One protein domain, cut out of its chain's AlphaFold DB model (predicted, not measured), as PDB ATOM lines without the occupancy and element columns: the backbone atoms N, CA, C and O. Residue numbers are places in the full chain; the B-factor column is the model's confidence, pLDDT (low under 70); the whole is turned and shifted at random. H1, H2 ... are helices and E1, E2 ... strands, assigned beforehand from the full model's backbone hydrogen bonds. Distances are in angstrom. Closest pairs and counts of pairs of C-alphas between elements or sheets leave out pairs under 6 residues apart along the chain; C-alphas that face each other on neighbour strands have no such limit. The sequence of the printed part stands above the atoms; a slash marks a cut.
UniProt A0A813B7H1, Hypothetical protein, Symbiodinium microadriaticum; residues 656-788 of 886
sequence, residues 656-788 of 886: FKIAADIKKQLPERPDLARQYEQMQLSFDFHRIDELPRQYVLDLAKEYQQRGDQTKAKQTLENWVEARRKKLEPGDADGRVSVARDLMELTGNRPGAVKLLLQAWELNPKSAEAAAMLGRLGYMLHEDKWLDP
ATOM      1  N   PHE A 656     126.738 132.325 231.415       93.81
ATOM      2  CA  PHE A 656     126.162 133.423 232.211       93.81
ATOM      3  C   PHE A 656     124.649 133.272 232.425       93.81
ATOM      4  O   PHE A 656     124.157 133.523 233.527       93.81
ATOM      5  N   LYS A 657     123.902 132.817 231.406       95.81
ATOM      6  CA  LYS A 657     122.465 132.527 231.533       95.81
ATOM      7  C   LYS A 657     122.246 131.356 232.491       95.81
ATOM      8  O   LYS A 657     121.472 131.477 233.433       95.81
ATOM      9  N   ILE A 658     122.991 130.267 232.296       97.69
ATOM     10  CA  ILE A 658     122.962 129.083 233.166       97.69
ATOM     11  C   ILE A 658     123.268 129.464 234.622       97.69
ATOM     12  O   ILE A 658     122.555 129.058 235.537       97.69
ATOM     13  N   ALA A 659     124.270 130.315 234.852       96.75
ATOM     14  CA  ALA A 659     124.601 130.829 236.174       96.75
ATOM     15  C   ALA A 659     123.503 131.723 236.773       96.75
ATOM     16  O   ALA A 659     123.264 131.652 237.977       96.75
ATOM     17  N   ALA A 660     122.816 132.540 235.969       96.81
ATOM     18  CA  ALA A 660     121.677 133.341 236.421       96.81
ATOM     19  C   ALA A 660     120.471 132.463 236.806       96.81
ATOM     20  O   ALA A 660     119.883 132.669 237.869       96.81
ATOM     21  N   ASP A 661     120.152 131.442 236.006       96.69
ATOM     22  CA  ASP A 661     119.089 130.476 236.305       96.69
ATOM     23  C   ASP A 661     119.411 129.648 237.568       96.69
ATOM     24  O   ASP A 661     118.528 129.423 238.401       96.69
ATOM     25  N   ILE A 662     120.685 129.282 237.778       97.19
ATOM     26  CA  ILE A 662     121.171 128.663 239.025       97.19
ATOM     27  C   ILE A 662     121.027 129.629 240.207       97.19
ATOM     28  O   ILE A 662     120.409 129.254 241.198       97.19
ATOM     29  N   LYS A 663     121.513 130.877 240.119       95.94
ATOM     30  CA  LYS A 663     121.364 131.884 241.194       95.94
ATOM     31  C   LYS A 663     119.897 132.122 241.570       95.94
ATOM     32  O   LYS A 663     119.601 132.341 242.739       95.94
ATOM     33  N   LYS A 664     118.987 132.076 240.592       96.31
ATOM     34  CA  LYS A 664     117.547 132.301 240.778       96.31
ATOM     35  C   LYS A 664     116.837 131.132 241.464       96.31
ATOM     36  O   LYS A 664     115.984 131.365 242.313       96.31
ATOM     37  N   GLN A 665     117.135 129.890 241.076       95.31
ATOM     38  CA  GLN A 665     116.398 128.709 241.556       95.31
ATOM     39  C   GLN A 665     117.103 127.971 242.705       95.31
ATOM     40  O   GLN A 665     116.445 127.373 243.562       95.31
ATOM     41  N   LEU A 666     118.436 128.030 242.724       96.38
ATOM     42  CA  LEU A 666     119.352 127.337 243.632       96.38
ATOM     43  C   LEU A 666     120.362 128.339 244.246       96.38
ATOM     44  O   LEU A 666     121.573 128.154 244.088       96.38
ATOM     45  N   PRO A 667     119.913 129.422 244.918       95.69
ATOM     46  CA  PRO A 667     120.805 130.456 245.459       95.69
ATOM     47  C   PRO A 667     121.821 129.907 246.477       95.69
ATOM     48  O   PRO A 667     122.890 130.488 246.649       95.69
ATOM     49  N   GLU A 668     121.543 128.756 247.097       93.94
ATOM     50  CA  GLU A 668     122.477 128.037 247.965       93.94
ATOM     51  C   GLU A 668     123.661 127.378 247.219       93.94
ATOM     52  O   GLU A 668     124.543 126.809 247.862       93.94
ATOM     53  N   ARG A 669     123.717 127.461 245.877       94.06
ATOM     54  CA  ARG A 669     124.772 126.894 245.011       94.06
ATOM     55  C   ARG A 669     125.600 127.948 244.244       94.06
ATOM     56  O   ARG A 669     125.724 127.875 243.015       94.06
ATOM     57  N   PRO A 670     126.239 128.919 244.933       93.44
ATOM     58  CA  PRO A 670     127.123 129.897 244.294       93.44
ATOM     59  C   PRO A 670     128.437 129.273 243.790       93.44
ATOM     60  O   PRO A 670     129.205 129.938 243.100       93.44
ATOM     61  N   ASP A 671     128.741 128.020 244.145       93.69
ATOM     62  CA  ASP A 671     129.808 127.215 243.543       93.69
ATOM     63  C   ASP A 671     129.528 126.940 242.058       93.69
ATOM     64  O   ASP A 671     130.347 127.289 241.208       93.69
ATOM     65  N   LEU A 672     128.341 126.416 241.736       95.44
ATOM     66  CA  LEU A 672     127.962 126.109 240.357       95.44
ATOM     67  C   LEU A 672     127.809 127.375 239.516       95.44
ATOM     68  O   LEU A 672     128.295 127.415 238.392       95.44
ATOM     69  N   ALA A 673     127.188 128.428 240.055       95.50
ATOM     70  CA  ALA A 673     127.028 129.677 239.313       95.50
ATOM     71  C   ALA A 673     128.382 130.224 238.813       95.50
ATOM     72  O   ALA A 673     128.533 130.506 237.626       95.50
ATOM     73  N   ARG A 674     129.406 130.259 239.679       94.31
ATOM     74  CA  ARG A 674     130.770 130.662 239.292       94.31
ATOM     75  C   ARG A 674     131.429 129.695 238.305       94.31
ATOM     76  O   ARG A 674     132.170 130.150 237.442       94.31
ATOM     77  N   GLN A 675     131.156 128.390 238.395       95.38
ATOM     78  CA  GLN A 675     131.648 127.403 237.424       95.38
ATOM     79  C   GLN A 675     131.113 127.685 236.008       95.38
ATOM     80  O   GLN A 675     131.892 127.689 235.057       95.38
ATOM     81  N   TYR A 676     129.811 127.957 235.861       96.12
ATOM     82  CA  TYR A 676     129.208 128.223 234.549       96.12
ATOM     83  C   TYR A 676     129.578 129.607 233.992       96.12
ATOM     84  O   TYR A 676     129.865 129.711 232.800       96.12
ATOM     85  N   GLU A 677     129.708 130.636 234.837       94.25
ATOM     86  CA  GLU A 677     130.325 131.919 234.450       94.25
ATOM     87  C   GLU A 677     131.752 131.725 233.921       94.25
ATOM     88  O   GLU A 677     132.089 132.198 232.838       94.25
ATOM     89  N   GLN A 678     132.592 130.996 234.665       93.75
ATOM     90  CA  GLN A 678     133.983 130.764 234.287       93.75
ATOM     91  C   GLN A 678     134.105 129.953 232.989       93.75
ATOM     92  O   GLN A 678     135.052 130.167 232.228       93.75
ATOM     93  N   MET A 679     133.148 129.065 232.710       94.75
ATOM     94  CA  MET A 679     133.106 128.330 231.451       94.75
ATOM     95  C   MET A 679     132.783 129.249 230.267       94.75
ATOM     96  O   MET A 679     133.541 129.224 229.299       94.75
ATOM     97  N   GLN A 680     131.768 130.122 230.352       94.69
ATOM     98  CA  GLN A 680     131.512 131.084 229.267       94.69
ATOM     99  C   GLN A 680     132.684 132.056 229.081       94.69
ATOM    100  O   GLN A 680     133.136 132.240 227.957       94.69
ATOM    101  N   LEU A 681     133.246 132.590 230.171       93.44
ATOM    102  CA  LEU A 681     134.460 133.413 230.111       93.44
ATOM    103  C   LEU A 681     135.599 132.691 229.377       93.44
ATOM    104  O   LEU A 681     136.292 133.295 228.563       93.44
ATOM    105  N   SER A 682     135.793 131.392 229.633       92.56
ATOM    106  CA  SER A 682     136.808 130.609 228.923       92.56
ATOM    107  C   SER A 682     136.467 130.383 227.447       92.56
ATOM    108  O   SER A 682     137.369 130.447 226.618       92.56
ATOM    109  N   PHE A 683     135.197 130.167 227.099       94.31
ATOM    110  CA  PHE A 683     134.746 130.006 225.715       94.31
ATOM    111  C   PHE A 683     134.962 131.290 224.900       94.31
ATOM    112  O   PHE A 683     135.562 131.245 223.825       94.31
ATOM    113  N   ASP A 684     134.553 132.436 225.447       93.56
ATOM    114  CA  ASP A 684     134.693 133.742 224.803       93.56
ATOM    115  C   ASP A 684     136.177 134.116 224.617       93.56
ATOM    116  O   ASP A 684     136.575 134.578 223.547       93.56
ATOM    117  N   PHE A 685     137.033 133.832 225.607       93.50
ATOM    118  CA  PHE A 685     138.482 134.066 225.512       93.50
ATOM    119  C   PHE A 685     139.166 133.241 224.404       93.50
ATOM    120  O   PHE A 685     140.104 133.731 223.777       93.50
ATOM    121  N   HIS A 686     138.698 132.018 224.119       93.12
ATOM    122  CA  HIS A 686     139.250 131.191 223.032       93.12
ATOM    123  C   HIS A 686     138.774 131.612 221.631       93.12
ATOM    124  O   HIS A 686     139.440 131.281 220.655       93.12
ATOM    125  N   ARG A 687     137.654 132.339 221.520       93.31
ATOM    126  CA  ARG A 687     137.086 132.835 220.246       93.31
ATOM    127  C   ARG A 687     137.267 134.340 220.054       93.31
ATOM    128  O   ARG A 687     136.533 134.983 219.307       93.31
ATOM    129  N   ILE A 688     138.220 134.926 220.773       93.88
ATOM    130  CA  ILE A 688     138.302 136.373 220.944       93.88
ATOM    131  C   ILE A 688     138.461 137.143 219.629       93.88
ATOM    132  O   ILE A 688     137.924 138.237 219.495       93.88
ATOM    133  N   ASP A 689     139.122 136.566 218.626       92.31
ATOM    134  CA  ASP A 689     139.333 137.166 217.307       92.31
ATOM    135  C   ASP A 689     138.075 137.228 216.417       92.31
ATOM    136  O   ASP A 689     138.122 137.822 215.333       92.31
ATOM    137  N   GLU A 690     136.973 136.629 216.868       92.75
ATOM    138  CA  GLU A 690     135.635 136.712 216.274       92.75
ATOM    139  C   GLU A 690     134.734 137.734 217.002       92.75
ATOM    140  O   GLU A 690     133.657 138.073 216.507       92.75
ATOM    141  N   LEU A 691     135.147 138.238 218.174       93.62
ATOM    142  CA  LEU A 691     134.300 139.062 219.042       93.62
ATOM    143  C   LEU A 691     134.320 140.565 218.668       93.62
ATOM    144  O   LEU A 691     135.380 141.129 218.369       93.62
ATOM    145  N   PRO A 692     133.168 141.269 218.736       94.06
ATOM    146  CA  PRO A 692     133.106 142.721 218.549       94.06
ATOM    147  C   PRO A 692     133.851 143.498 219.645       94.06
ATOM    148  O   PRO A 692     133.824 143.105 220.810       94.06
ATOM    149  N   ARG A 693     134.408 144.673 219.298       92.69
ATOM    150  CA  ARG A 693     135.182 145.546 220.214       92.69
ATOM    151  C   ARG A 693     134.532 145.709 221.586       92.69
ATOM    152  O   ARG A 693     135.190 145.498 222.593       92.69
ATOM    153  N   GLN A 694     133.250 146.076 221.622       93.75
ATOM    154  CA  GLN A 694     132.549 146.344 222.878       93.75
ATOM    155  C   GLN A 694     132.496 145.103 223.781       93.75
ATOM    156  O   GLN A 694     132.835 145.198 224.953       93.75
ATOM    157  N   TYR A 695     132.187 143.932 223.216       93.06
ATOM    158  CA  TYR A 695     132.155 142.674 223.965       93.06
ATOM    159  C   TYR A 695     133.533 142.326 224.547       93.06
ATOM    160  O   TYR A 695     133.628 141.849 225.671       93.06
ATOM    161  N   VAL A 696     134.614 142.612 223.816       95.25
ATOM    162  CA  VAL A 696     135.994 142.398 224.288       95.25
ATOM    163  C   VAL A 696     136.377 143.367 225.414       95.25
ATOM    164  O   VAL A 696     137.054 142.959 226.358       95.25
ATOM    165  N   LEU A 697     135.910 144.620 225.371       95.00
ATOM    166  CA  LEU A 697     136.065 145.572 226.480       95.00
ATOM    167  C   LEU A 697     135.297 145.112 227.728       95.00
ATOM    168  O   LEU A 697     135.841 145.153 228.831       95.00
ATOM    169  N   ASP A 698     134.062 144.640 227.555       93.19
ATOM    170  CA  ASP A 698     133.233 144.139 228.653       93.19
ATOM    171  C   ASP A 698     133.801 142.833 229.247       93.19
ATOM    172  O   ASP A 698     133.850 142.688 230.467       93.19
ATOM    173  N   LEU A 699     134.346 141.935 228.416       94.00
ATOM    174  CA  LEU A 699     135.064 140.724 228.834       94.00
ATOM    175  C   LEU A 699     136.347 141.049 229.624       94.00
ATOM    176  O   LEU A 699     136.587 140.471 230.685       94.00
ATOM    177  N   ALA A 700     137.157 142.002 229.150       94.94
ATOM    178  CA  ALA A 700     138.358 142.442 229.864       94.94
ATOM    179  C   ALA A 700     138.006 143.080 231.220       94.94
ATOM    180  O   ALA A 700     138.661 142.811 232.229       94.94
ATOM    181  N   LYS A 701     136.929 143.872 231.265       95.00
ATOM    182  CA  LYS A 701     136.382 144.483 232.483       95.00
ATOM    183  C   LYS A 701     135.837 143.442 233.467       95.00
ATOM    184  O   LYS A 701     136.059 143.582 234.666       95.00
ATOM    185  N   GLU A 702     135.185 142.383 232.993       92.06
ATOM    186  CA  GLU A 702     134.708 141.275 233.832       92.06
ATOM    187  C   GLU A 702     135.884 140.506 234.469       92.06
ATOM    188  O   GLU A 702     135.862 140.219 235.668       92.06
ATOM    189  N   TYR A 703     136.969 140.258 233.721       94.12
ATOM    190  CA  TYR A 703     138.214 139.730 234.298       94.12
ATOM    191  C   TYR A 703     138.834 140.689 235.324       94.12
ATOM    192  O   TYR A 703     139.238 140.249 236.402       94.12
ATOM    193  N   GLN A 704     138.855 141.995 235.037       93.00
ATOM    194  CA  GLN A 704     139.358 143.021 235.952       93.00
ATOM    195  C   GLN A 704     138.567 143.050 237.272       93.00
ATOM    196  O   GLN A 704     139.172 143.104 238.344       93.00
ATOM    197  N   GLN A 705     137.233 142.959 237.212       92.50
ATOM    198  CA  GLN A 705     136.350 142.898 238.388       92.50
ATOM    199  C   GLN A 705     136.518 141.601 239.194       92.50
ATOM    200  O   GLN A 705     136.361 141.611 240.414       92.50
ATOM    201  N   ARG A 706     136.905 140.500 238.539       90.44
ATOM    202  CA  ARG A 706     137.281 139.225 239.180       90.44
ATOM    203  C   ARG A 706     138.722 139.202 239.708       90.44
ATOM    204  O   ARG A 706     139.132 138.200 240.288       90.44
ATOM    205  N   GLY A 707     139.482 140.285 239.529       91.75
ATOM    206  CA  GLY A 707     140.869 140.428 239.983       91.75
ATOM    207  C   GLY A 707     141.930 139.873 239.024       91.75
ATOM    208  O   GLY A 707     143.121 140.028 239.288       91.75
ATOM    209  N   ASP A 708     141.540 139.279 237.893       93.25
ATOM    210  CA  ASP A 708     142.458 138.685 236.914       93.25
ATOM    211  C   ASP A 708     142.961 139.740 235.911       93.25
ATOM    212  O   ASP A 708     142.591 139.770 234.735       93.25
ATOM    213  N   GLN A 709     143.819 140.638 236.405       94.00
ATOM    214  CA  GLN A 709     144.448 141.698 235.604       94.00
ATOM    215  C   GLN A 709     145.236 141.128 234.409       94.00
ATOM    216  O   GLN A 709     145.293 141.744 233.343       94.00
ATOM    217  N   THR A 710     145.815 139.934 234.567       95.06
ATOM    218  CA  THR A 710     146.593 139.257 233.523       95.06
ATOM    219  C   THR A 710     145.701 138.837 232.360       95.06
ATOM    220  O   THR A 710     146.003 139.199 231.221       95.06
ATOM    221  N   LYS A 711     144.572 138.152 232.611       93.56
ATOM    222  CA  LYS A 711     143.616 137.830 231.539       93.56
ATOM    223  C   LYS A 711     142.941 139.071 230.974       93.56
ATOM    224  O   LYS A 711     142.746 139.117 229.764       93.56
ATOM    225  N   ALA A 712     142.639 140.085 231.787       94.94
ATOM    226  CA  ALA A 712     142.098 141.353 231.291       94.94
ATOM    227  C   ALA A 712     143.028 141.992 230.241       94.94
ATOM    228  O   ALA A 712     142.583 142.348 229.151       94.94
ATOM    229  N   LYS A 713     144.340 142.044 230.515       95.00
ATOM    230  CA  LYS A 713     145.345 142.548 229.568       95.00
ATOM    231  C   LYS A 713     145.510 141.638 228.341       95.00
ATOM    232  O   LYS A 713     145.454 142.128 227.216       95.00
ATOM    233  N   GLN A 714     145.631 140.322 228.537       94.94
ATOM    234  CA  GLN A 714     145.748 139.346 227.438       94.94
ATOM    235  C   GLN A 714     144.528 139.352 226.505       94.94
ATOM    236  O   GLN A 714     144.683 139.172 225.303       94.94
ATOM    237  N   THR A 715     143.329 139.596 227.040       96.06
ATOM    238  CA  THR A 715     142.082 139.756 226.274       96.06
ATOM    239  C   THR A 715     142.230 140.896 225.257       96.06
ATOM    240  O   THR A 715     142.024 140.704 224.060       96.06
ATOM    241  N   LEU A 716     142.688 142.070 225.700       95.88
ATOM    242  CA  LEU A 716     142.904 143.218 224.814       95.88
ATOM    243  C   LEU A 716     144.049 142.971 223.812       95.88
ATOM    244  O   LEU A 716     143.886 143.228 222.619       95.88
ATOM    245  N   GLU A 717     145.182 142.428 224.263       95.00
ATOM    246  CA  GLU A 717     146.349 142.176 223.404       95.00
ATOM    247  C   GLU A 717     146.074 141.133 222.310       95.00
ATOM    248  O   GLU A 717     146.379 141.378 221.140       95.00
ATOM    249  N   ASN A 718     145.439 140.008 222.657       95.50
ATOM    250  CA  ASN A 718     145.097 138.952 221.702       95.50
ATOM    251  C   ASN A 718     144.111 139.452 220.637       95.50
ATOM    252  O   ASN A 718     144.286 139.149 219.457       95.50
ATOM    253  N   TRP A 719     143.108 140.249 221.025       96.62
ATOM    254  CA  TRP A 719     142.128 140.803 220.086       96.62
ATOM    255  C   TRP A 719     142.757 141.766 219.075       96.62
ATOM    256  O   TRP A 719     142.527 141.642 217.867       96.62
ATOM    257  N   VAL A 720     143.577 142.712 219.548       96.12
ATOM    258  CA  VAL A 720     144.216 143.705 218.673       96.12
ATOM    259  C   VAL A 720     145.228 143.036 217.738       96.12
ATOM    260  O   VAL A 720     145.238 143.337 216.544       96.12
ATOM    261  N   GLU A 721     146.021 142.078 218.227       94.50
ATOM    262  CA  GLU A 721     146.964 141.327 217.389       94.50
ATOM    263  C   GLU A 721     146.251 140.416 216.376       94.50
ATOM    264  O   GLU A 721     146.702 140.282 215.237       94.50
ATOM    265  N   ALA A 722     145.110 139.821 216.730       95.31
ATOM    266  CA  ALA A 722     144.326 139.032 215.786       95.31
ATOM    267  C   ALA A 722     143.687 139.902 214.692       95.31
ATOM    268  O   ALA A 722     143.741 139.538 213.516       95.31
ATOM    269  N   ARG A 723     143.167 141.091 215.031       94.69
ATOM    270  CA  ARG A 723     142.721 142.072 214.025       94.69
ATOM    271  C   ARG A 723     143.870 142.547 213.140       94.69
ATOM    272  O   ARG A 723     143.699 142.610 211.929       94.69
ATOM    273  N   ARG A 724     145.051 142.802 213.713       93.50
ATOM    274  CA  ARG A 724     146.272 143.172 212.977       93.50
ATOM    275  C   ARG A 724     146.695 142.108 211.959       93.50
ATOM    276  O   ARG A 724     147.118 142.463 210.865       93.50
ATOM    277  N   LYS A 725     146.549 140.819 212.291       93.62
ATOM    278  CA  LYS A 725     146.806 139.683 211.382       93.62
ATOM    279  C   LYS A 725     145.760 139.524 210.272       93.62
ATOM    280  O   LYS A 725     146.073 138.927 209.251       93.62
ATOM    281  N   LYS A 726     144.549 140.059 210.461       93.12
ATOM    282  CA  LYS A 726     143.449 140.067 209.477       93.12
ATOM    283  C   LYS A 726     143.439 141.331 208.586       93.12
ATOM    284  O   LYS A 726     142.464 141.551 207.875       93.12
ATOM    285  N   LEU A 727     144.484 142.171 208.622       94.00
ATOM    286  CA  LEU A 727     144.609 143.360 207.764       94.00
ATOM    287  C   LEU A 727     145.113 142.997 206.360       94.00
ATOM    288  O   LEU A 727     146.218 142.475 206.206       94.00
ATOM    289  N   GLU A 728     144.355 143.376 205.332       91.94
ATOM    290  CA  GLU A 728     144.767 143.220 203.932       91.94
ATOM    291  C   GLU A 728     145.993 144.093 203.585       91.94
ATOM    292  O   GLU A 728     146.165 145.178 204.157       91.94
ATOM    293  N   PRO A 729     146.856 143.706 202.624       89.38
ATOM    294  CA  PRO A 729     148.071 144.456 202.288       89.38
ATOM    295  C   PRO A 729     147.847 145.931 201.916       89.38
ATOM    296  O   PRO A 729     148.696 146.756 202.238       89.38
ATOM    297  N   GLY A 730     146.712 146.265 201.289       89.94
ATOM    298  CA  GLY A 730     146.365 147.630 200.866       89.94
ATOM    299  C   GLY A 730     145.450 148.419 201.814       89.94
ATOM    300  O   GLY A 730     145.103 149.554 201.501       89.94
ATOM    301  N   ASP A 731     145.028 147.846 202.945       92.88
ATOM    302  CA  ASP A 731     144.046 148.471 203.845       92.88
ATOM    303  C   ASP A 731     144.668 149.571 204.734       92.88
ATOM    304  O   ASP A 731     145.168 149.312 205.836       92.88
ATOM    305  N   ALA A 732     144.670 150.810 204.239       92.25
ATOM    306  CA  ALA A 732     145.158 151.970 204.982       92.25
ATOM    307  C   ALA A 732     144.286 152.285 206.213       92.25
ATOM    308  O   ALA A 732     144.810 152.484 207.309       92.25
ATOM    309  N   ASP A 733     142.961 152.286 206.068       92.25
ATOM    310  CA  ASP A 733     142.047 152.747 207.119       92.25
ATOM    311  C   ASP A 733     141.906 151.711 208.253       92.25
ATOM    312  O   ASP A 733     141.833 152.069 209.434       92.25
ATOM    313  N   GLY A 734     141.992 150.415 207.943       93.25
ATOM    314  CA  GLY A 734     142.114 149.358 208.946       93.25
ATOM    315  C   GLY A 734     143.413 149.447 209.749       93.25
ATOM    316  O   GLY A 734     143.383 149.252 210.969       93.25
ATOM    317  N   ARG A 735     144.541 149.831 209.127       95.88
ATOM    318  CA  ARG A 735     145.797 150.124 209.854       95.88
ATOM    319  C   ARG A 735     145.634 151.304 210.808       95.88
ATOM    320  O   ARG A 735     146.081 151.202 211.948       95.88
ATOM    321  N   VAL A 736     144.950 152.374 210.389       95.38
ATOM    322  CA  VAL A 736     144.604 153.520 211.253       95.38
ATOM    323  C   VAL A 736     143.753 153.067 212.448       95.38
ATOM    324  O   VAL A 736     144.090 153.385 213.590       95.38
ATOM    325  N   SER A 737     142.709 152.255 212.228       94.62
ATOM    326  CA  SER A 737     141.895 151.710 213.326       94.62
ATOM    327  C   SER A 737     142.708 150.838 214.286       94.62
ATOM    328  O   SER A 737     142.607 151.027 215.497       94.62
ATOM    329  N   VAL A 738     143.506 149.894 213.781       96.06
ATOM    330  CA  VAL A 738     144.291 148.980 214.626       96.06
ATOM    331  C   VAL A 738     145.402 149.729 215.369       96.06
ATOM    332  O   VAL A 738     145.679 149.408 216.521       96.06
ATOM    333  N   ALA A 739     145.991 150.775 214.781       95.88
ATOM    334  CA  ALA A 739     146.918 151.660 215.483       95.88
ATOM    335  C   ALA A 739     146.249 152.391 216.659       95.88
ATOM    336  O   ALA A 739     146.836 152.482 217.739       95.88
ATOM    337  N   ARG A 740     145.010 152.872 216.474       95.19
ATOM    338  CA  ARG A 740     144.222 153.493 217.547       95.19
ATOM    339  C   ARG A 740     143.980 152.508 218.693       95.19
ATOM    340  O   ARG A 740     144.262 152.831 219.843       95.19
ATOM    341  N   ASP A 741     143.550 151.288 218.374       94.81
ATOM    342  CA  ASP A 741     143.312 150.230 219.363       94.81
ATOM    343  C   ASP A 741     144.601 149.753 220.066       94.81
ATOM    344  O   ASP A 741     144.577 149.492 221.267       94.81
ATOM    345  N   LEU A 742     145.752 149.713 219.378       94.94
ATOM    346  CA  LEU A 742     147.051 149.456 220.019       94.94
ATOM    347  C   LEU A 742     147.368 150.509 221.093       94.94
ATOM    348  O   LEU A 742     147.805 150.142 222.185       94.94
ATOM    349  N   MET A 743     147.124 151.795 220.821       93.25
ATOM    350  CA  MET A 743     147.344 152.863 221.806       93.25
ATOM    351  C   MET A 743     146.327 152.815 222.948       93.25
ATOM    352  O   MET A 743     146.732 152.784 224.107       93.25
ATOM    353  N   GLU A 744     145.030 152.792 222.628       93.31
ATOM    354  CA  GLU A 744     143.946 152.876 223.616       93.31
ATOM    355  C   GLU A 744     143.862 151.643 224.524       93.31
ATOM    356  O   GLU A 744     143.573 151.788 225.709       93.31
ATOM    357  N   LEU A 745     144.088 150.437 223.986       94.25
ATOM    358  CA  LEU A 745     143.778 149.180 224.682       94.25
ATOM    359  C   LEU A 745     145.017 148.429 225.186       94.25
ATOM    360  O   LEU A 745     144.909 147.645 226.125       94.25
ATOM    361  N   THR A 746     146.188 148.644 224.576       93.00
ATOM    362  CA  THR A 746     147.427 147.915 224.936       93.00
ATOM    363  C   THR A 746     148.584 148.825 225.359       93.00
ATOM    364  O   THR A 746     149.602 148.336 225.840       93.00
ATOM    365  N   GLY A 747     148.464 150.147 225.172       91.19
ATOM    366  CA  GLY A 747     149.548 151.108 225.406       91.19
ATOM    367  C   GLY A 747     150.723 151.007 224.419       91.19
ATOM    368  O   GLY A 747     151.729 151.699 224.590       91.19
ATOM    369  N   ASN A 748     150.626 150.178 223.374       92.81
ATOM    370  CA  ASN A 748     151.713 149.884 222.435       92.81
ATOM    371  C   ASN A 748     151.909 151.009 221.396       92.81
ATOM    372  O   ASN A 748     151.650 150.856 220.198       92.81
ATOM    373  N   ARG A 749     152.397 152.160 221.873       92.25
ATOM    374  CA  ARG A 749     152.732 153.338 221.060       92.25
ATOM    375  C   ARG A 749     153.710 153.030 219.907       92.25
ATOM    376  O   ARG A 749     153.427 153.498 218.805       92.25
ATOM    377  N   PRO A 750     154.796 152.239 220.070       93.12
ATOM    378  CA  PRO A 750     155.698 151.924 218.954       93.12
ATOM    379  C   PRO A 750     155.021 151.104 217.845       93.12
ATOM    380  O   PRO A 750     155.196 151.399 216.662       93.12
ATOM    381  N   GLY A 751     154.204 150.109 218.211       93.12
ATOM    382  CA  GLY A 751     153.427 149.321 217.253       93.12
ATOM    383  C   GLY A 751     152.404 150.168 216.494       93.12
ATOM    384  O   GLY A 751     152.262 150.016 215.281       93.12
ATOM    385  N   ALA A 752     151.746 151.100 217.188       95.38
ATOM    386  CA  ALA A 752     150.806 152.035 216.584       95.38
ATOM    387  C   ALA A 752     151.478 152.989 215.585       95.38
ATOM    388  O   ALA A 752     151.013 153.086 214.452       95.38
ATOM    389  N   VAL A 753     152.598 153.630 215.952       95.44
ATOM    390  CA  VAL A 753     153.370 154.503 215.041       95.44
ATOM    391  C   VAL A 753     153.736 153.762 213.753       95.44
ATOM    392  O   VAL A 753     153.515 154.288 212.665       95.44
ATOM    393  N   LYS A 754     154.218 152.515 213.857       94.94
ATOM    394  CA  LYS A 754     154.570 151.707 212.680       94.94
ATOM    395  C   LYS A 754     153.377 151.470 211.745       94.94
ATOM    396  O   LYS A 754     153.544 151.552 210.532       94.94
ATOM    397  N   LEU A 755     152.184 151.202 212.285       95.44
ATOM    398  CA  LEU A 755     150.974 151.044 211.469       95.44
ATOM    399  C   LEU A 755     150.476 152.374 210.879       95.44
ATOM    400  O   LEU A 755     149.979 152.367 209.757       95.44
ATOM    401  N   LEU A 756     150.630 153.503 211.580       96.06
ATOM    402  CA  LEU A 756     150.244 154.827 211.071       96.06
ATOM    403  C   LEU A 756     151.132 155.291 209.911       96.06
ATOM    404  O   LEU A 756     150.612 155.811 208.928       96.06
ATOM    405  N   LEU A 757     152.447 155.063 209.994       95.38
ATOM    406  CA  LEU A 757     153.369 155.352 208.892       95.38
ATOM    407  C   LEU A 757     153.041 154.485 207.665       95.38
ATOM    408  O   LEU A 757     152.878 155.017 206.574       95.38
ATOM    409  N   GLN A 758     152.797 153.183 207.855       94.50
ATOM    410  CA  GLN A 758     152.352 152.290 206.774       94.50
ATOM    411  C   GLN A 758     150.974 152.664 206.198       94.50
ATOM    412  O   GLN A 758     150.726 152.476 205.011       94.50
ATOM    413  N   ALA A 759     150.061 153.202 207.012       94.81
ATOM    414  CA  ALA A 759     148.786 153.725 206.524       94.81
ATOM    415  C   ALA A 759     148.972 154.992 205.674       94.81
ATOM    416  O   ALA A 759     148.275 155.161 204.676       94.81
ATOM    417  N   TRP A 760     149.922 155.856 206.041       93.88
ATOM    418  CA  TRP A 760     150.272 157.048 205.269       93.88
ATOM    419  C   TRP A 760     150.972 156.703 203.949       93.88
ATOM    420  O   TRP A 760     150.631 157.281 202.925       93.88
ATOM    421  N   GLU A 761     151.880 155.722 203.936       92.94
ATOM    422  CA  GLU A 761     152.502 155.194 202.707       92.94
ATOM    423  C   GLU A 761     151.453 154.683 201.701       92.94
ATOM    424  O   GLU A 761     151.581 154.905 200.497       92.94
ATOM    425  N   LEU A 762     150.391 154.030 202.192       92.62
ATOM    426  CA  LEU A 762     149.273 153.543 201.374       92.62
ATOM    427  C   LEU A 762     148.278 154.651 200.982       92.62
ATOM    428  O   LEU A 762     147.689 154.592 199.903       92.62
ATOM    429  N   ASN A 763     148.070 155.651 201.843       92.00
ATOM    430  CA  ASN A 763     147.166 156.777 201.611       92.00
ATOM    431  C   ASN A 763     147.745 158.102 202.166       92.00
ATOM    432  O   ASN A 763     147.359 158.528 203.263       92.00
ATOM    433  N   PRO A 764     148.573 158.825 201.380       90.81
ATOM    434  CA  PRO A 764     149.146 160.126 201.761       90.81
ATOM    435  C   PRO A 764     148.132 161.280 201.883       90.81
ATOM    436  O   PRO A 764     148.507 162.449 201.920       90.81
ATOM    437  N   LYS A 765     146.826 160.983 201.885       89.56
ATOM    438  CA  LYS A 765     145.738 161.943 202.127       89.56
ATOM    439  C   LYS A 765     144.885 161.565 203.344       89.56
ATOM    440  O   LYS A 765     143.857 162.197 203.590       89.56
ATOM    441  N   SER A 766     145.297 160.562 204.129       90.50
ATOM    442  CA  SER A 766     144.596 160.159 205.352       90.50
ATOM    443  C   SER A 766     144.782 161.194 206.467       90.50
ATOM    444  O   SER A 766     145.744 161.167 207.239       90.50
ATOM    445  N   ALA A 767     143.821 162.115 206.569       89.75
ATOM    446  CA  ALA A 767     143.792 163.143 207.606       89.75
ATOM    447  C   ALA A 767     143.785 162.557 209.034       89.75
ATOM    448  O   ALA A 767     144.327 163.181 209.944       89.75
ATOM    449  N   GLU A 768     143.227 161.356 209.244       91.19
ATOM    450  CA  GLU A 768     143.255 160.703 210.561       91.19
ATOM    451  C   GLU A 768     144.652 160.152 210.901       91.19
ATOM    452  O   GLU A 768     145.124 160.350 212.023       91.19
ATOM    453  N   ALA A 769     145.351 159.537 209.935       92.56
ATOM    454  CA  ALA A 769     146.732 159.090 210.133       92.56
ATOM    455  C   ALA A 769     147.649 160.273 210.483       92.56
ATOM    456  O   ALA A 769     148.374 160.219 211.479       92.56
ATOM    457  N   ALA A 770     147.540 161.379 209.735       91.69
ATOM    458  CA  ALA A 770     148.285 162.606 210.011       91.69
ATOM    459  C   ALA A 770     147.945 163.217 211.380       91.69
ATOM    460  O   ALA A 770     148.846 163.611 212.121       91.69
ATOM    461  N   ALA A 771     146.663 163.262 211.758       92.25
ATOM    462  CA  ALA A 771     146.240 163.790 213.052       92.25
ATOM    463  C   ALA A 771     146.756 162.949 214.232       92.25
ATOM    464  O   ALA A 771     147.121 163.511 215.269       92.25
ATOM    465  N   MET A 772     146.820 161.619 214.098       93.75
ATOM    466  CA  MET A 772     147.403 160.762 215.136       93.75
ATOM    467  C   MET A 772     148.931 160.864 215.189       93.75
ATOM    468  O   MET A 772     149.466 161.008 216.286       93.75
ATOM    469  N   LEU A 773     149.634 160.885 214.052       94.81
ATOM    470  CA  LEU A 773     151.086 161.118 214.018       94.81
ATOM    471  C   LEU A 773     151.456 162.479 214.640       94.81
ATOM    472  O   LEU A 773     152.340 162.541 215.495       94.81
ATOM    473  N   GLY A 774     150.698 163.536 214.330       91.69
ATOM    474  CA  GLY A 774     150.847 164.862 214.942       91.69
ATOM    475  C   GLY A 774     150.666 164.862 216.465       91.69
ATOM    476  O   GLY A 774     151.497 165.410 217.188       91.69
ATOM    477  N   ARG A 775     149.636 164.176 216.987       91.38
ATOM    478  CA  ARG A 775     149.447 163.980 218.445       91.38
ATOM    479  C   ARG A 775     150.584 163.191 219.101       91.38
ATOM    480  O   ARG A 775     150.812 163.334 220.298       91.38
ATOM    481  N   LEU A 776     151.287 162.358 218.335       91.50
ATOM    482  CA  LEU A 776     152.427 161.565 218.794       91.50
ATOM    483  C   LEU A 776     153.768 162.312 218.696       91.50
ATOM    484  O   LEU A 776     154.777 161.758 219.137       91.50
ATOM    485  N   GLY A 777     153.771 163.553 218.193       88.88
ATOM    486  CA  GLY A 777     154.935 164.444 218.113       88.88
ATOM    487  C   GLY A 777     155.617 164.509 216.743       88.88
ATOM    488  O   GLY A 777     156.587 165.249 216.603       88.88
ATOM    489  N   TYR A 778     155.126 163.767 215.748       93.19
ATOM    490  CA  TYR A 778     155.663 163.769 214.384       93.19
ATOM    491  C   TYR A 778     155.164 164.989 213.587       93.19
ATOM    492  O   TYR A 778     154.091 165.528 213.867       93.19
ATOM    493  N   MET A 779     155.904 165.406 212.558       90.06
ATOM    494  CA  MET A 779     155.510 166.491 211.645       90.06
ATOM    495  C   MET A 779     155.696 166.064 210.191       90.06
ATOM    496  O   MET A 779     156.719 165.479 209.857       90.06
ATOM    497  N   LEU A 780     154.740 166.385 209.324       90.19
ATOM    498  CA  LEU A 780     154.908 166.227 207.882       90.19
ATOM    499  C   LEU A 780     155.653 167.449 207.327       90.19
ATOM    500  O   LEU A 780     155.210 168.581 207.531       90.19
ATOM    501  N   HIS A 781     156.758 167.226 206.623       84.38
ATOM    502  CA  HIS A 781     157.525 168.260 205.931       84.38
ATOM    503  C   HIS A 781     158.100 167.683 204.631       84.38
ATOM    504  O   HIS A 781     158.751 166.644 204.663       84.38
ATOM    505  N   GLU A 782     157.832 168.346 203.499       80.81
ATOM    506  CA  GLU A 782     158.288 167.923 202.158       80.81
ATOM    507  C   GLU A 782     157.990 166.435 201.875       80.81
ATOM    508  O   GLU A 782     158.862 165.642 201.532       80.81
ATOM    509  N   ASP A 783     156.729 166.049 202.112       78.44
ATOM    510  CA  ASP A 783     156.166 164.688 202.040       78.44
ATOM    511  C   ASP A 783     156.822 163.613 202.942       78.44
ATOM    512  O   ASP A 783     156.286 162.508 203.073       78.44
ATOM    513  N   LYS A 784     157.908 163.938 203.659       85.94
ATOM    514  CA  LYS A 784     158.521 163.096 204.696       85.94
ATOM    515  C   LYS A 784     157.866 163.348 206.060       85.94
ATOM    516  O   LYS A 784     157.614 164.485 206.454       85.94
ATOM    517  N   TRP A 785     157.654 162.286 206.838       91.44
ATOM    518  CA  TRP A 785     157.410 162.416 208.278       91.44
ATOM    519  C   TRP A 785     158.729 162.580 209.035       91.44
ATOM    520  O   TRP A 785     159.589 161.703 208.978       91.44
ATOM    521  N   LEU A 786     158.851 163.693 209.754       90.38
ATOM    522  CA  LEU A 786     159.892 163.948 210.742       90.38
ATOM    523  C   LEU A 786     159.473 163.390 212.105       90.38
ATOM    524  O   LEU A 786     158.322 163.580 212.520       90.38
ATOM    525  N   ASP A 787     160.393 162.728 212.804       91.19
ATOM    526  CA  ASP A 787     160.165 162.216 214.162       91.19
ATOM    527  C   ASP A 787     160.282 163.305 215.258       91.19
ATOM    528  O   ASP A 787     160.724 164.418 214.977       91.19
ATOM    529  N   PRO A 788     159.873 163.048 216.519       88.38
ATOM    530  CA  PRO A 788     159.881 164.068 217.572       88.38
ATOM    531  C   PRO A 788     161.252 164.693 217.907       88.38
ATOM    532  O   PRO A 788     161.276 165.764 218.518       88.38
TER     533      PRO A 788
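What this domain is: This is residues 656 to 788 of the 886 residues of the protein "Hypothetical protein" of Symbiodinium microadriaticum (UniProt A0A813B7H1). A long rod of helices: the helical hairpin of H1 and H2 makes one end, H3, H4, H5 and H6 follow side by side in a zigzag along the rod, each folding back on the one before, and H7 packs on H6. The small strand hairpin of E1 and E2 lies at the other end, and H2 and H3 are joined by few contacts. The printed part has 133 residues, with seven named helices followed by two named strands, an antiparallel sheet of order E1 - E2; its class is mostly helix. It is loose, with a radius of gyration of the C-alphas of 19.8 A, and spans 70 by 27 by 18 A.

How they stand to each other: H1, residues 656 to 665, touches H2, residues 670 to 686, at a shallow tilt of 10 degrees, opposite ways; their closest C-alphas, of Ala 659 and Ala 673, are 4.1 A apart. H2 is close to but not clearly touching H3, residues 693 to 705, at a steep tilt of 41 degrees; the closest C-alphas, of Leu 681 and Leu 699, are 7.4 A apart. H3 and H4, residues 709 to 725, form a helical hairpin at a shallow tilt of 19 degrees, with the C-alphas of Ala 700 and Ala 712 closest at 4.1 A. H4 touches H5, residues 732 to 746, opposite ways at 10 degrees, a shallow tilt; the closest C-alphas, of Leu 716 and Leu 745, are 6.0 A apart. H5 touches H6, residues 749 to 762, opposite ways at a shallow tilt of 7 degrees, with the C-alphas of Ala 739 and Ala 752 closest at 4.1 A. H6 touches H7, residues 767 to 775, at a shallow tilt of 34 degrees, only just short of steep; the closest C-alphas, of Leu 756 and Ala 769, are 5.6 A apart. E1, residues 779 to 781, and E2, residues 784 to 786, form an antiparallel hairpin, with N 779 and O 786 at 3.0 A and N 786 and O 779 at 2.8 A, within hydrogen-bond range. In H1 to H7 every O i to N i+4 pair is within hydrogen-bond range. H1 and H3 are apart, as are H4 and H6.

Where its parts are: H1 begins at C-alpha 656, (126.162, 133.423, 232.211). From first to last C-alpha H1 measures 14.3 A, H2 24.5 A, H3 18.4 A, H4 24.4 A, H5 20.5 A, H6 20.0 A and H7 12.3 A; E1 and E2 measure 6.3 A each. H4 begins at C-alpha 709, (144.448, 141.698, 235.604), and E2 ends at C-alpha 786, (159.892, 163.948, 210.742).

The domain as a whole: The two C-alphas farthest apart, of Glu 668 and Glu 782, are 70.5 A apart. The printed part has no cut. The links H2 to H3 and H4 to H5 are short, the other links tight. The mean pLDDT of the printed part is 93.4, and no printed residue is under 70.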